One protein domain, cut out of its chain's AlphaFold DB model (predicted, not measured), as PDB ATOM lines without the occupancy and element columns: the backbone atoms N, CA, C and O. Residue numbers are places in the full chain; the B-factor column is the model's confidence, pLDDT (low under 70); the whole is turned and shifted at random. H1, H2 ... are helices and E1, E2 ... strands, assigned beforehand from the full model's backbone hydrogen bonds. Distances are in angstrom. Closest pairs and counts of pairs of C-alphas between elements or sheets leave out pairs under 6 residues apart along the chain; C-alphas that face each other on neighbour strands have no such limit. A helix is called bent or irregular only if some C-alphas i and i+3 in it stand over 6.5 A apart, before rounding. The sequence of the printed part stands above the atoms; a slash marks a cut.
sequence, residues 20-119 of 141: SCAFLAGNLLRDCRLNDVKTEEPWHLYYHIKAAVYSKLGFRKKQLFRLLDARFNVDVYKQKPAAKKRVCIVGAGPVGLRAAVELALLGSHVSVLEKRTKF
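AT A GLANCE: This is residues 20 to 119 of the 141 residues of the protein "Pyr_redox_2 domain-containing protein" of Phytophthora fragariae (UniProt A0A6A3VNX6). Two lobes meet loosely near one end of H5: one is a two-stranded parallel sheet, E1 and E2, with H5 packed along it, and the other is a loose pair of helices, H2 and H3, side by side and running opposite ways. H1 stands across H2, away from the sheet, and the short H4 lies where the chain passes from the helix pair to the sheet. The printed part has 100 residues, with five named helices and two named strands in the order H1, H2, H3, H4, E1, H5, E2; the class is mostly helix. The whole is compact, with a radius of gyration of the C-alphas of 14.2 A and spans of 35 by 34 by 27 A.

IN THESE COORDINATES: Strand E1 is residues 86 to 90 and strand E2 residues 109 to 113, each 13.4 A long; C-alpha 113 is at (213.077, 251.046, 305.184). Between them, H5 is residues 94 to 105, 16.6 A. H4 is residues 75 to 78. H3, residues 59 to 72, is 20.1 A long and begins at C-alpha (220.917, 221.975, 321.143). H2, residues 44 to 56, is 19.7 A long and irregular, with C-alphas 52 and 55 standing 7.4 A apart. H1, residues 20 to 31, is 16.3 A long and begins at C-alpha (224.284, 245.406, 306.596).

HOW THE PARTS SIT: E1 and E2 are parallel neighbours at 19 degrees; N 87 and O 109, 2.9 A, and N 111 and O 87, 2.8 A, are within hydrogen-bond range. E1, H5 and E2 form a strand-helix-strand unit, two parallel neighbour strands with a helix between them in the chain, and its crossover is right-handed. The closest C-alphas of H5 and E2 are those of Ala 104 and Val 110, 6.3 A; of H5 and E1, those of Gly 96 and Ile 89, 6.6 A. H5 is close to but not clearly touching H4, at Leu 105 and Tyr 77, whose C-alphas are 5.8 A apart. H3 and H5 are close but not clearly touching, with the C-alphas of Phe 72 and Leu 105 closest at 6.8 A, at a steep tilt of 68 degrees, only just short of about perpendicular. H2 and H3 are close but not clearly touching, at a shallow tilt of 20 degrees, opposite ways; their closest C-alphas, of Tyr 54 and Lys 62, are 6.8 A apart. H1 and H2 are close but not clearly touching, at a steep tilt of 62 degrees, with the C-alphas of Leu 29 and Ile 49 closest at 8.0 A. H1 and H2 are each apart from E1, E2 and H5. Every O i to N i+4 pair is within hydrogen-bond range in H1 and H5, against 7 of 9 in H2 and 8 of 10 in H3; H4 is too short for such a pair.

THE WHOLE: The C-alphas farthest apart, of Phe 59 and Lys 115, are 36.8 A from each other. The printed part has no cut, and the link from H1 to H2, residues 32 to 43, is long. Mean pLDDT of the printed part is 76.6, and residues 20 to 43 are under 70.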
ATOM      1  N   SER A  20     223.805 246.461 305.690       43.66
ATOM      2  CA  SER A  20     224.284 245.406 306.596       43.66
ATOM      3  C   SER A  20     223.254 244.289 306.825       43.66
ATOM      4  O   SER A  20     223.636 243.126 306.910       43.66
ATOM      5  N   CYS A  21     221.955 244.603 306.870       43.31
ATOM      6  CA  CYS A  21     220.888 243.601 307.009       43.31
ATOM      7  C   CYS A  21     220.635 242.827 305.713       43.31
ATOM      8  O   CYS A  21     220.424 241.623 305.761       43.31
ATOM      9  N   ALA A  22     220.716 243.493 304.563       49.28
ATOM     10  CA  ALA A  22     220.618 242.888 303.243       49.28
ATOM     11  C   ALA A  22     221.788 241.927 302.990       49.28
ATOM     12  O   ALA A  22     221.591 240.859 302.421       49.28
ATOM     13  N   PHE A  23     222.990 242.260 303.476       46.09
ATOM     14  CA  PHE A  23     224.136 241.349 303.446       46.09
ATOM     15  C   PHE A  23     223.930 240.125 304.354       46.09
ATOM     16  O   PHE A  23     224.184 239.002 303.929       46.09
ATOM     17  N   LEU A  24     223.411 240.312 305.575       54.72
ATOM     18  CA  LEU A  24     223.059 239.202 306.475       54.72
ATOM     19  C   LEU A  24     221.964 238.302 305.886       54.72
ATOM     20  O   LEU A  24     222.090 237.081 305.936       54.72
ATOM     21  N   ALA A  25     220.924 238.889 305.293       56.75
ATOM     22  CA  ALA A  25     219.850 238.155 304.632       56.75
ATOM     23  C   ALA A  25     220.352 237.412 303.383       56.75
ATOM     24  O   ALA A  25     220.018 236.247 303.191       56.75
ATOM     25  N   GLY A  26     221.204 238.047 302.569       54.59
ATOM     26  CA  GLY A  26     221.813 237.433 301.388       54.59
ATOM     27  C   GLY A  26     222.732 236.263 301.734       54.59
ATOM     28  O   GLY A  26     222.638 235.208 301.111       54.59
ATOM     29  N   ASN A  27     223.564 236.403 302.771       58.62
ATOM     30  CA  ASN A  27     224.379 235.295 303.270       58.62
ATOM     31  C   ASN A  27     223.503 234.173 303.821       58.62
ATOM     32  O   ASN A  27     223.723 233.024 303.466       58.62
ATOM     33  N   LEU A  28     222.461 234.488 304.599       60.88
ATOM     34  CA  LEU A  28     221.555 233.473 305.134       60.88
ATOM     35  C   LEU A  28     220.849 232.692 304.017       60.88
ATOM     36  O   LEU A  28     220.803 231.469 304.075       60.88
ATOM     37  N   LEU A  29     220.334 233.367 302.987       63.09
ATOM     38  CA  LEU A  29     219.694 232.709 301.842       63.09
ATOM     39  C   LEU A  29     220.683 231.839 301.062       63.09
ATOM     40  O   LEU A  29     220.347 230.709 300.704       63.09
ATOM     41  N   ARG A  30     221.914 232.324 300.860       64.81
ATOM     42  CA  ARG A  30     222.977 231.573 300.184       64.81
ATOM     43  C   ARG A  30     223.413 230.351 300.993       64.81
ATOM     44  O   ARG A  30     223.505 229.255 300.441       64.81
ATOM     45  N   ASP A  31     223.608 230.518 302.296       64.62
ATOM     46  CA  ASP A  31     224.011 229.466 303.234       64.62
ATOM     47  C   ASP A  31     222.902 228.416 303.410       64.62
ATOM     48  O   ASP A  31     223.179 227.223 303.552       64.62
ATOM     49  N   CYS A  32     221.637 228.844 303.334       62.19
ATOM     50  CA  CYS A  32     220.467 227.968 303.375       62.19
ATOM     51  C   CYS A  32     220.068 227.415 301.993       62.19
ATOM     52  O   CYS A  32     219.135 226.619 301.925       62.19
ATOM     53  N   ARG A  33     220.757 227.804 300.908       65.06
ATOM     54  CA  ARG A  33     220.439 227.462 299.505       65.06
ATOM     55  C   ARG A  33     218.982 227.748 299.106       65.06
ATOM     56  O   ARG A  33     218.360 226.957 298.407       65.06
ATOM     57  N   LEU A  34     218.437 228.885 299.534       63.94
ATOM     58  CA  LEU A  34     217.040 229.281 299.294       63.94
ATOM     59  C   LEU A  34     216.873 230.262 298.117       63.94
ATOM     60  O   LEU A  34     215.901 231.010 298.072       63.94
ATOM     61  N   ASN A  35     217.815 230.277 297.167       58.16
ATOM     62  CA  ASN A  35     217.873 231.279 296.093       58.16
ATOM     63  C   ASN A  35     216.685 231.224 295.109       58.16
ATOM     64  O   ASN A  35     216.382 232.239 294.491       58.16
ATOM     65  N   ASP A  36     215.994 230.081 295.003       55.34
ATOM     66  CA  ASP A  36     214.876 229.857 294.068       55.34
ATOM     67  C   ASP A  36     213.483 229.907 294.725       55.34
ATOM     68  O   ASP A  36     212.469 229.627 294.079       55.34
ATOM     69  N   VAL A  37     213.390 230.256 296.014       55.94
ATOM     70  CA  VAL A  37     212.091 230.338 296.697       55.94
ATOM     71  C   VAL A  37     211.362 231.607 296.243       55.94
ATOM     72  O   VAL A  37     211.610 232.703 296.749       55.94
ATOM     73  N   LYS A  38     210.428 231.455 295.295       51.69
ATOM     74  CA  LYS A  38     209.444 232.492 294.948       51.69
ATOM     75  C   LYS A  38     208.578 232.768 296.178       51.69
ATOM     76  O   LYS A  38     207.717 231.974 296.542       51.69
ATOM     77  N   THR A  39     208.843 233.882 296.852       55.22
ATOM     78  CA  THR A  39     208.138 234.298 298.071       55.22
ATOM     79  C   THR A  39     206.830 235.008 297.718       55.22
ATOM     80  O   THR A  39     206.644 236.181 298.023       55.22
ATOM     81  N   GLU A  40     205.903 234.287 297.079       54.38
ATOM     82  CA  GLU A  40     204.485 234.693 297.024       54.38
ATOM     83  C   GLU A  40     203.936 234.842 298.457       54.38
ATOM     84  O   GLU A  40     203.145 235.733 298.759       54.38
ATOM     85  N   GLU A  41     204.459 234.013 299.370       62.09
ATOM     86  CA  GLU A  41     204.066 233.945 300.769       62.09
ATOM     87  C   GLU A  41     205.282 234.065 301.714       62.09
ATOM     88  O   GLU A  41     205.922 233.066 302.064       62.09
ATOM     89  N   PRO A  42     205.647 235.283 302.158       62.00
ATOM     90  CA  PRO A  42     206.855 235.526 302.958       62.00
ATOM     91  C   PRO A  42     206.894 234.786 304.308       62.00
ATOM     92  O   PRO A  42     207.974 234.580 304.862       62.00
ATOM     93  N   TRP A  43     205.754 234.327 304.831       67.31
ATOM     94  CA  TRP A  43     205.672 233.520 306.056       67.31
ATOM     95  C   TRP A  43     206.182 232.080 305.884       67.31
ATOM     96  O   TRP A  43     206.640 231.488 306.864       67.31
ATOM     97  N   HIS A  44     206.191 231.525 304.666       70.06
ATOM     98  CA  HIS A  44     206.771 230.202 304.404       70.06
ATOM     99  C   HIS A  44     208.301 230.193 304.503       70.06
ATOM    100  O   HIS A  44     208.905 229.152 304.773       70.06
ATOM    101  N   LEU A  45     208.939 231.361 304.369       72.50
ATOM    102  CA  LEU A  45     210.392 231.500 304.440       72.50
ATOM    103  C   LEU A  45     210.961 230.976 305.766       72.50
ATOM    104  O   LEU A  45     212.007 230.328 305.769       72.50
ATOM    105  N   TYR A  46     210.255 231.190 306.883       78.12
ATOM    106  CA  TYR A  46     210.648 230.650 308.186       78.12
ATOM    107  C   TYR A  46     210.769 229.120 308.156       78.12
ATOM    108  O   TYR A  46     211.791 228.576 308.580       78.12
ATOM    109  N   TYR A  47     209.766 228.428 307.608       78.56
ATOM    110  CA  TYR A  47     209.765 226.967 307.523       78.56
ATOM    111  C   TYR A  47     210.863 226.447 306.598       78.56
ATOM    112  O   TYR A  47     211.518 225.464 306.940       78.56
ATOM    113  N   HIS A  48     211.128 227.129 305.481       76.94
ATOM    114  CA  HIS A  48     212.220 226.769 304.576       76.94
ATOM    115  C   HIS A  48     213.601 226.927 305.231       76.94
ATOM    116  O   HIS A  48     214.411 226.001 305.183       76.94
ATOM    117  N   ILE A  49     213.855 228.056 305.906       78.62
ATOM    118  CA  ILE A  49     215.108 228.289 306.644       78.62
ATOM    119  C   ILE A  49     215.266 227.252 307.751       78.62
ATOM    120  O   ILE A  49     216.324 226.635 307.895       78.62
ATOM    121  N   LYS A  50     214.202 227.023 308.526       83.38
ATOM    122  CA  LYS A  50     214.208 226.019 309.582       83.38
ATOM    123  C   LYS A  50     214.530 224.643 309.009       83.38
ATOM    124  O   LYS A  50     215.461 224.014 309.490       83.38
ATOM    125  N   ALA A  51     213.836 224.185 307.971       83.75
ATOM    126  CA  ALA A  51     214.083 222.878 307.367       83.75
ATOM    127  C   ALA A  51     215.540 222.714 306.890       83.75
ATOM    128  O   ALA A  51     216.154 221.679 307.141       83.75
ATOM    129  N   ALA A  52     216.118 223.753 306.278       83.00
ATOM    130  CA  ALA A  52     217.486 223.724 305.762       83.00
ATOM    131  C   ALA A  52     218.568 223.688 306.859       83.00
ATOM    132  O   ALA A  52     219.637 223.098 306.668       83.00
ATOM    133  N   VAL A  53     218.314 224.333 308.003       83.94
ATOM    134  CA  VAL A  53     219.341 224.570 309.029       83.94
ATOM    135  C   VAL A  53     219.139 223.703 310.274       83.94
ATOM    136  O   VAL A  53     220.117 223.344 310.922       83.94
ATOM    137  N   TYR A  54     217.912 223.295 310.605       84.81
ATOM    138  CA  TYR A  54     217.567 222.675 311.891       84.81
ATOM    139  C   TYR A  54     218.355 221.396 312.203       84.81
ATOM    140  O   TYR A  54     218.770 221.197 313.347       84.81
ATOM    141  N   SER A  55     218.627 220.554 311.202       83.69
ATOM    142  CA  SER A  55     219.440 219.339 311.374       83.69
ATOM    143  C   SER A  55     220.901 219.644 311.731       83.69
ATOM    144  O   SER A  55     221.513 218.889 312.482       83.69
ATOM    145  N   LYS A  56     221.427 220.788 311.279       84.88
ATOM    146  CA  LYS A  56     222.820 221.233 311.463       84.88
ATOM    147  C   LYS A  56     223.043 222.031 312.755       84.88
ATOM    148  O   LYS A  56     224.166 222.429 313.054       84.88
ATOM    149  N   LEU A  57     221.988 222.309 313.525       84.38
ATOM    150  CA  LEU A  57     222.067 223.137 314.730       84.38
ATOM    151  C   LEU A  57     222.347 222.323 315.997       84.38
ATOM    152  O   LEU A  57     221.725 221.290 316.256       84.38
ATOM    153  N   GLY A  58     223.217 222.869 316.851       86.44
ATOM    154  CA  GLY A  58     223.391 222.406 318.229       86.44
ATOM    155  C   GLY A  58     222.162 222.678 319.108       86.44
ATOM    156  O   GLY A  58     221.308 223.508 318.784       86.44
ATOM    157  N   PHE A  59     222.091 222.001 320.257       83.50
ATOM    158  CA  PHE A  59     220.917 221.975 321.143       83.50
ATOM    159  C   PHE A  59     220.382 223.366 321.534       83.50
ATOM    160  O   PHE A  59     219.195 223.639 321.368       83.50
ATOM    161  N   ARG A  60     221.260 224.288 321.957       78.12
ATOM    162  CA  ARG A  60     220.862 225.654 322.361       78.12
ATOM    163  C   ARG A  60     220.193 226.441 321.227       78.12
ATOM    164  O   ARG A  60     219.239 227.170 321.457       78.12
ATOM    165  N   LYS A  61     220.653 226.266 319.984       81.94
ATOM    166  CA  LYS A  61     220.077 226.954 318.816       81.94
ATOM    167  C   LYS A  61     218.736 226.338 318.405       81.94
ATOM    168  O   LYS A  61     217.852 227.054 317.951       81.94
ATOM    169  N   LYS A  62     218.545 225.031 318.620       84.44
ATOM    170  CA  LYS A  62     217.243 224.367 318.428       84.44
ATOM    171  C   LYS A  62     216.182 224.889 319.402       84.44
ATOM    172  O   LYS A  62     215.016 224.958 319.029       84.44
ATOM    173  N   GLN A  63     216.571 225.308 320.608       85.88
ATOM    174  CA  GLN A  63     215.651 225.920 321.572       85.88
ATOM    175  C   GLN A  63     215.040 227.229 321.048       85.88
ATOM    176  O   GLN A  63     213.847 227.441 321.230       85.88
ATOM    177  N   LEU A  64     215.810 228.051 320.323       81.62
ATOM    178  CA  LEU A  64     215.285 229.258 319.672       81.62
ATOM    179  C   LEU A  64     214.171 228.920 318.673       81.62
ATOM    180  O   LEU A  64     213.108 229.530 318.710       81.62
ATOM    181  N   PHE A  65     214.385 227.916 317.818       84.06
ATOM    182  CA  PHE A  65     213.356 227.472 316.875       84.06
ATOM    183  C   PHE A  65     212.107 226.944 317.585       84.06
ATOM    184  O   PHE A  65     211.008 227.220 317.128       84.06
ATOM    185  N   ARG A  66     212.248 226.267 318.733       84.94
ATOM    186  CA  ARG A  66     211.091 225.838 319.539       84.94
ATOM    187  C   ARG A  66     210.284 227.017 320.090       84.94
ATOM    188  O   ARG A  66     209.062 226.959 320.067       84.94
ATOM    189  N   LEU A  67     210.947 228.074 320.565       83.69
ATOM    190  CA  LEU A  67     210.268 229.290 321.037       83.69
ATOM    191  C   LEU A  67     209.537 230.001 319.892       83.69
ATOM    192  O   LEU A  67     208.391 230.417 320.050       83.69
ATOM    193  N   LEU A  68     210.178 230.093 318.723       81.38
ATOM    194  CA  LEU A  68     209.549 230.652 317.528       81.38
ATOM    195  C   LEU A  68     208.343 229.812 317.092       81.38
ATOM    196  O   LEU A  68     207.286 230.377 316.838       81.38
ATOM    197  N   ASP A  69     208.455 228.482 317.069       84.25
ATOM    198  CA  ASP A  69     207.338 227.589 316.732       84.25
ATOM    199  C   ASP A  69     206.148 227.752 317.680       84.25
ATOM    200  O   ASP A  69     205.010 227.838 317.220       84.25
ATOM    201  N   ALA A  70     206.407 227.805 318.992       85.38
ATOM    202  CA  ALA A  70     205.364 227.997 319.997       85.38
ATOM    203  C   ALA A  70     204.588 229.287 319.719       85.38
ATOM    204  O   ALA A  70     203.361 229.285 319.672       85.38
ATOM    205  N   ARG A  71     205.319 230.361 319.413       79.75
ATOM    206  CA  ARG A  71     204.732 231.650 319.072       79.75
ATOM    207  C   ARG A  71     203.965 231.628 317.751       79.75
ATOM    208  O   ARG A  71     202.872 232.170 317.690       79.75
ATOM    209  N   PHE A  72     204.485 230.983 316.708       78.81
ATOM    210  CA  PHE A  72     203.779 230.825 315.429       78.81
ATOM    211  C   PHE A  72     202.463 230.043 315.568       78.81
ATOM    212  O   PHE A  72     201.538 230.270 314.789       78.81
ATOM    213  N   ASN A  73     202.378 229.146 316.554       80.62
ATOM    214  CA  ASN A  73     201.209 228.314 316.823       80.62
ATOM    215  C   ASN A  73     200.159 228.969 317.736       80.62
ATOM    216  O   ASN A  73     199.161 228.317 318.055       80.62
ATOM    217  N   VAL A  74     200.328 230.233 318.127       84.44
ATOM    218  CA  VAL A  74     199.264 230.995 318.796       84.44
ATOM    219  C   VAL A  74     198.140 231.277 317.793       84.44
ATOM    220  O   VAL A  74     198.389 231.635 316.639       84.44
ATOM    221  N   ASP A  75     196.887 231.119 318.225       80.50
ATOM    222  CA  ASP A  75     195.714 231.115 317.336       80.50
ATOM    223  C   ASP A  75     195.548 232.404 316.523       80.50
ATOM    224  O   ASP A  75     195.175 232.358 315.349       80.50
ATOM    225  N   VAL A  76     195.935 233.542 317.102       82.69
ATOM    226  CA  VAL A  76     195.945 234.853 316.435       82.69
ATOM    227  C   VAL A  76     196.801 234.842 315.160       82.69
ATOM    228  O   VAL A  76     196.435 235.456 314.157       82.69
ATOM    229  N   TYR A  77     197.925 234.120 315.158       82.00
ATOM    230  CA  TYR A  77     198.825 234.048 314.005       82.00
ATOM    231  C   TYR A  77     198.473 232.917 313.036       82.00
ATOM    232  O   TYR A  77     198.812 233.019 311.855       82.00
ATOM    233  N   LYS A  78     197.763 231.870 313.485       80.56
ATOM    234  CA  LYS A  78     197.303 230.773 312.612       80.56
ATOM    235  C   LYS A  78     196.337 231.256 311.538       80.56
ATOM    236  O   LYS A  78     196.430 230.817 310.398       80.56
ATOM    237  N   GLN A  79     195.444 232.183 311.886       82.00
ATOM    238  CA  GLN A  79     194.435 232.705 310.959       82.00
ATOM    239  C   GLN A  79     195.003 233.659 309.900       82.00
ATOM    240  O   GLN A  79     194.284 234.034 308.977       82.00
ATOM    241  N   LYS A  80     196.274 234.068 310.032       82.62
ATOM    242  CA  LYS A  80     196.961 234.993 309.115       82.62
ATOM    243  C   LYS A  80     196.074 236.180 308.697       82.62
ATOM    244  O   LYS A  80     195.900 236.441 307.504       82.62
ATOM    245  N   PRO A  81     195.512 236.942 309.655       85.19
ATOM    246  CA  PRO A  81     194.511 237.973 309.361       85.19
ATOM    247  C   PRO A  81     195.045 239.118 308.482       85.19
ATOM    248  O   PRO A  81     194.271 239.903 307.935       85.19
ATOM    249  N   ALA A  82     196.368 239.237 308.334       85.12
ATOM    250  CA  ALA A  82     197.017 240.235 307.497       85.12
ATOM    251  C   ALA A  82     197.585 239.675 306.176       85.12
ATOM    252  O   ALA A  82     198.253 240.437 305.482       85.12
ATOM    253  N   ALA A  83     197.272 238.424 305.790       83.56
ATOM    254  CA  ALA A  83     197.737 237.736 304.566       83.56
ATOM    255  C   ALA A  83     197.771 238.621 303.303       83.56
ATOM    256  O   ALA A  83     198.728 238.630 302.536       83.56
ATOM    257  N   LYS A  84     196.708 239.406 303.090       82.38
ATOM    258  CA  LYS A  84     196.523 240.237 301.886       82.38
ATOM    259  C   LYS A  84     197.059 241.666 302.031       82.38
ATOM    260  O   LYS A  84     196.892 242.481 301.126       82.38
ATOM    261  N   LYS A  85     197.660 242.013 303.173       83.75
ATOM    262  CA  LYS A  85     198.143 243.369 303.458       83.75
ATOM    263  C   LYS A  85     199.615 243.501 303.097       83.75
ATOM    264  O   LYS A  85     200.436 242.668 303.482       83.75
ATOM    265  N   ARG A  86     199.957 244.603 302.430       84.88
ATOM    266  CA  ARG A  86     201.338 245.031 302.175       84.88
ATOM    267  C   ARG A  86     201.650 246.211 303.085       84.88
ATOM    268  O   ARG A  86     200.954 247.220 303.015       84.88
ATOM    269  N   VAL A  87     202.664 246.089 303.936       84.94
ATOM    270  CA  VAL A  87     203.005 247.107 304.936       84.94
ATOM    271  C   VAL A  87     204.434 247.588 304.740       84.94
ATOM    272  O   VAL A  87     205.359 246.790 304.615       84.94
ATOM    273  N   CYS A  88     204.619 248.908 304.740       88.50
ATOM    274  CA  CYS A  88     205.932 249.536 304.756       88.50
ATOM    275  C   CYS A  88     206.198 250.133 306.142       88.50
ATOM    276  O   CYS A  88     205.422 250.955 306.622       88.50
ATOM    277  N   ILE A  89     207.288 249.718 306.780       86.00
ATOM    278  CA  ILE A  89     207.745 250.238 308.070       86.00
ATOM    279  C   ILE A  89     208.934 251.151 307.814       86.00
ATOM    280  O   ILE A  89     209.903 250.750 307.173       86.00
ATOM    281  N   VAL A  90     208.878 252.370 308.343       86.94
ATOM    282  CA  VAL A  90     209.965 253.345 308.233       86.94
ATOM    283  C   VAL A  90     210.702 253.413 309.569       86.94
ATOM    284  O   VAL A  90     210.145 253.844 310.573       86.94
ATOM    285  N   GLY A  91     211.963 252.986 309.566       83.06
ATOM    286  CA  GLY A  91     212.842 252.906 310.728       83.06
ATOM    287  C   GLY A  91     213.057 251.468 311.208       83.06
ATOM    288  O   GLY A  91     212.132 250.815 311.684       83.06
ATOM    289  N   ALA A  92     214.301 250.993 311.166       86.81
ATOM    290  CA  ALA A  92     214.717 249.682 311.677       86.81
ATOM    291  C   ALA A  92     215.250 249.755 313.121       86.81
ATOM    292  O   ALA A  92     216.149 249.012 313.507       86.81
ATOM    293  N   GLY A  93     214.716 250.667 313.939       84.31
ATOM    294  CA  GLY A  93     214.961 250.645 315.385       84.31
ATOM    295  C   GLY A  93     214.312 249.420 316.052       84.31
ATOM    296  O   GLY A  93     213.514 248.735 315.412       84.31
ATOM    297  N   PRO A  94     214.575 249.164 317.349       84.19
ATOM    298  CA  PRO A  94     214.023 248.006 318.063       84.19
ATOM    299  C   PRO A  94     212.501 247.873 317.924       84.19
ATOM    300  O   PRO A  94     211.994 246.803 317.604       84.19
ATOM    301  N   VAL A  95     211.775 248.988 318.067       87.88
ATOM    302  CA  VAL A  95     210.309 249.033 317.934       87.88
ATOM    303  C   VAL A  95     209.857 248.743 316.500       87.88
ATOM    304  O   VAL A  95     208.927 247.969 316.294       87.88
ATOM    305  N   GLY A  96     210.531 249.319 315.499       85.81
ATOM    306  CA  GLY A  96     210.197 249.097 314.089       85.81
ATOM    307  C   GLY A  96     210.444 247.652 313.655       85.81
ATOM    308  O   GLY A  96     209.613 247.055 312.976       85.81
ATOM    309  N   LEU A  97     211.544 247.051 314.119       86.06
ATOM    310  CA  LEU A  97     211.832 245.635 313.894       86.06
ATOM    311  C   LEU A  97     210.839 244.730 314.625       86.06
ATOM    312  O   LEU A  97     210.389 243.745 314.044       86.06
ATOM    313  N   ARG A  98     210.439 245.073 315.855       87.50
ATOM    314  CA  ARG A  98     209.404 244.319 316.568       87.50
ATOM    315  C   ARG A  98     208.079 244.343 315.810       87.50
ATOM    316  O   ARG A  98     207.506 243.284 315.572       87.50
ATOM    317  N   ALA A  99     207.635 245.517 315.366       88.69
ATOM    318  CA  ALA A  99     206.431 245.650 314.550       88.69
ATOM    319  C   ALA A  99     206.529 244.844 313.243       88.69
ATOM    320  O   ALA A  99     205.553 244.218 312.830       88.69
ATOM    321  N   ALA A 100     207.711 244.809 312.619       86.19
ATOM    322  CA  ALA A 100     207.942 244.022 311.412       86.19
ATOM    323  C   ALA A 100     207.740 242.522 311.646       86.19
ATOM    324  O   ALA A 100     207.089 241.862 310.838       86.19
ATOM    325  N   VAL A 101     208.262 241.999 312.762       84.38
ATOM    326  CA  VAL A 101     208.089 240.594 313.146       84.38
ATOM    327  C   VAL A 101     206.614 240.277 313.378       84.38
ATOM    328  O   VAL A 101     206.122 239.307 312.810       84.38
ATOM    329  N   GLU A 102     205.885 241.101 314.135       87.00
ATOM    330  CA  GLU A 102     204.457 240.853 314.399       87.00
ATOM    331  C   GLU A 102     203.620 240.853 313.124       87.00
ATOM    332  O   GLU A 102     202.809 239.958 312.894       87.00
ATOM    333  N   LEU A 103     203.839 241.834 312.250       86.81
ATOM    334  CA  LEU A 103     203.113 241.922 310.990       86.81
ATOM    335  C   LEU A 103     203.437 240.745 310.066       86.81
ATOM    336  O   LEU A 103     202.533 240.232 309.411       86.81
ATOM    337  N   ALA A 104     204.685 240.273 310.053       83.56
ATOM    338  CA  ALA A 104     205.059 239.065 309.325       83.56
ATOM    339  C   ALA A 104     204.392 237.806 309.918       83.56
ATOM    340  O   ALA A 104     203.899 236.963 309.165       83.56
ATOM    341  N   LEU A 105     204.301 237.691 311.250       82.25
ATOM    342  CA  LEU A 105     203.594 236.593 311.926       82.25
ATOM    343  C   LEU A 105     202.099 236.580 311.594       82.25
ATOM    344  O   LEU A 105     201.538 235.511 311.339       82.25
ATOM    345  N   LEU A 106     201.475 237.759 311.508       86.00
ATOM    346  CA  LEU A 106     200.087 237.940 311.067       86.00
ATOM    347  C   LEU A 106     199.879 237.652 309.568       86.00
ATOM    348  O   LEU A 106     198.739 237.679 309.101       86.00
ATOM    349  N   GLY A 107     200.946 237.368 308.817       82.62
ATOM    350  CA  GLY A 107     200.900 237.064 307.390       82.62
ATOM    351  C   GLY A 107     200.973 238.296 306.489       82.62
ATOM    352  O   GLY A 107     200.595 238.228 305.340       82.62
ATOM    353  N   SER A 108     201.408 239.461 306.950       83.38
ATOM    354  CA  SER A 108     201.564 240.603 306.043       83.38
ATOM    355  C   SER A 108     202.837 240.485 305.201       83.38
ATOM    356  O   SER A 108     203.870 239.999 305.665       83.38
ATOM    357  N   HIS A 109     202.802 241.017 303.977       81.50
ATOM    358  CA  HIS A 109     204.019 241.319 303.232       81.50
ATOM    359  C   HIS A 109     204.632 242.624 303.758       81.50
ATOM    360  O   HIS A 109     204.187 243.723 303.410       81.50
ATOM    361  N   VAL A 110     205.672 242.506 304.582       82.00
ATOM    362  CA  VAL A 110     206.313 243.641 305.254       82.00
ATOM    363  C   VAL A 110     207.585 244.067 304.527       82.00
ATOM    364  O   VAL A 110     208.403 243.248 304.123       82.00
ATOM    365  N   SER A 111     207.785 245.372 304.378       82.31
ATOM    366  CA  SER A 111     209.030 245.965 303.888       82.31
ATOM    367  C   SER A 111     209.512 247.015 304.879       82.31
ATOM    368  O   SER A 111     208.775 247.939 305.202       82.31
ATOM    369  N   VAL A 112     210.746 246.885 305.365       81.25
ATOM    370  CA  VAL A 112     211.332 247.832 306.327       81.25
ATOM    371  C   VAL A 112     212.346 248.719 305.612       81.25
ATOM    372  O   VAL A 112     213.273 248.215 304.976       81.25
ATOM    373  N   LEU A 113     212.180 250.032 305.726       82.19
ATOM    374  CA  LEU A 113     213.077 251.046 305.184       82.19
ATOM    375  C   LEU A 113     213.880 251.670 306.319       82.19
ATOM    376  O   LEU A 113     213.307 252.196 307.268       82.19
ATOM    377  N   GLU A 114     215.204 251.662 306.213       83.56
ATOM    378  CA  GLU A 114     216.083 252.334 307.166       83.56
ATOM    379  C   GLU A 114     217.070 253.216 306.409       83.56
ATOM    380  O   GLU A 114     217.724 252.782 305.463       83.56
ATOM    381  N   LYS A 115     217.179 254.480 306.829       80.56
ATOM    382  CA  LYS A 115     218.102 255.436 306.208       80.56
ATOM    383  C   LYS A 115     219.555 255.069 306.510       80.56
ATOM    384  O   LYS A 115     220.442 255.312 305.692       80.56
ATOM    385  N   ARG A 116     219.823 254.548 307.710       78.81
ATOM    386  CA  ARG A 116     221.173 254.184 308.140       78.81
ATOM    387  C   ARG A 116     221.612 252.856 307.543       78.81
ATOM    388  O   ARG A 116     220.843 251.920 307.385       78.81
ATOM    389  N   THR A 117     222.907 252.756 307.281       75.50
ATOM    390  CA  THR A 117     223.532 251.521 306.797       75.50
ATOM    391  C   THR A 117     224.028 250.618 307.922       75.50
ATOM    392  O   THR A 117     224.341 249.464 307.652       75.50
ATOM    393  N   LYS A 118     224.109 251.129 309.160       71.69
ATOM    394  CA  LYS A 118     224.615 250.423 310.346       71.69
ATOM    395  C   LYS A 118     223.796 250.775 311.591       71.69
ATOM    396  O   LYS A 118     223.365 251.920 311.749       71.69
ATOM    397  N   PHE A 119     223.660 249.813 312.500       72.44
ATOM    398  CA  PHE A 119     223.185 250.043 313.864       72.44
ATOM    399  C   PHE A 119     224.388 250.410 314.740       72.44
ATOM    400  O   PHE A 119     225.186 249.544 315.065       72.44
TER     401      PHE A 119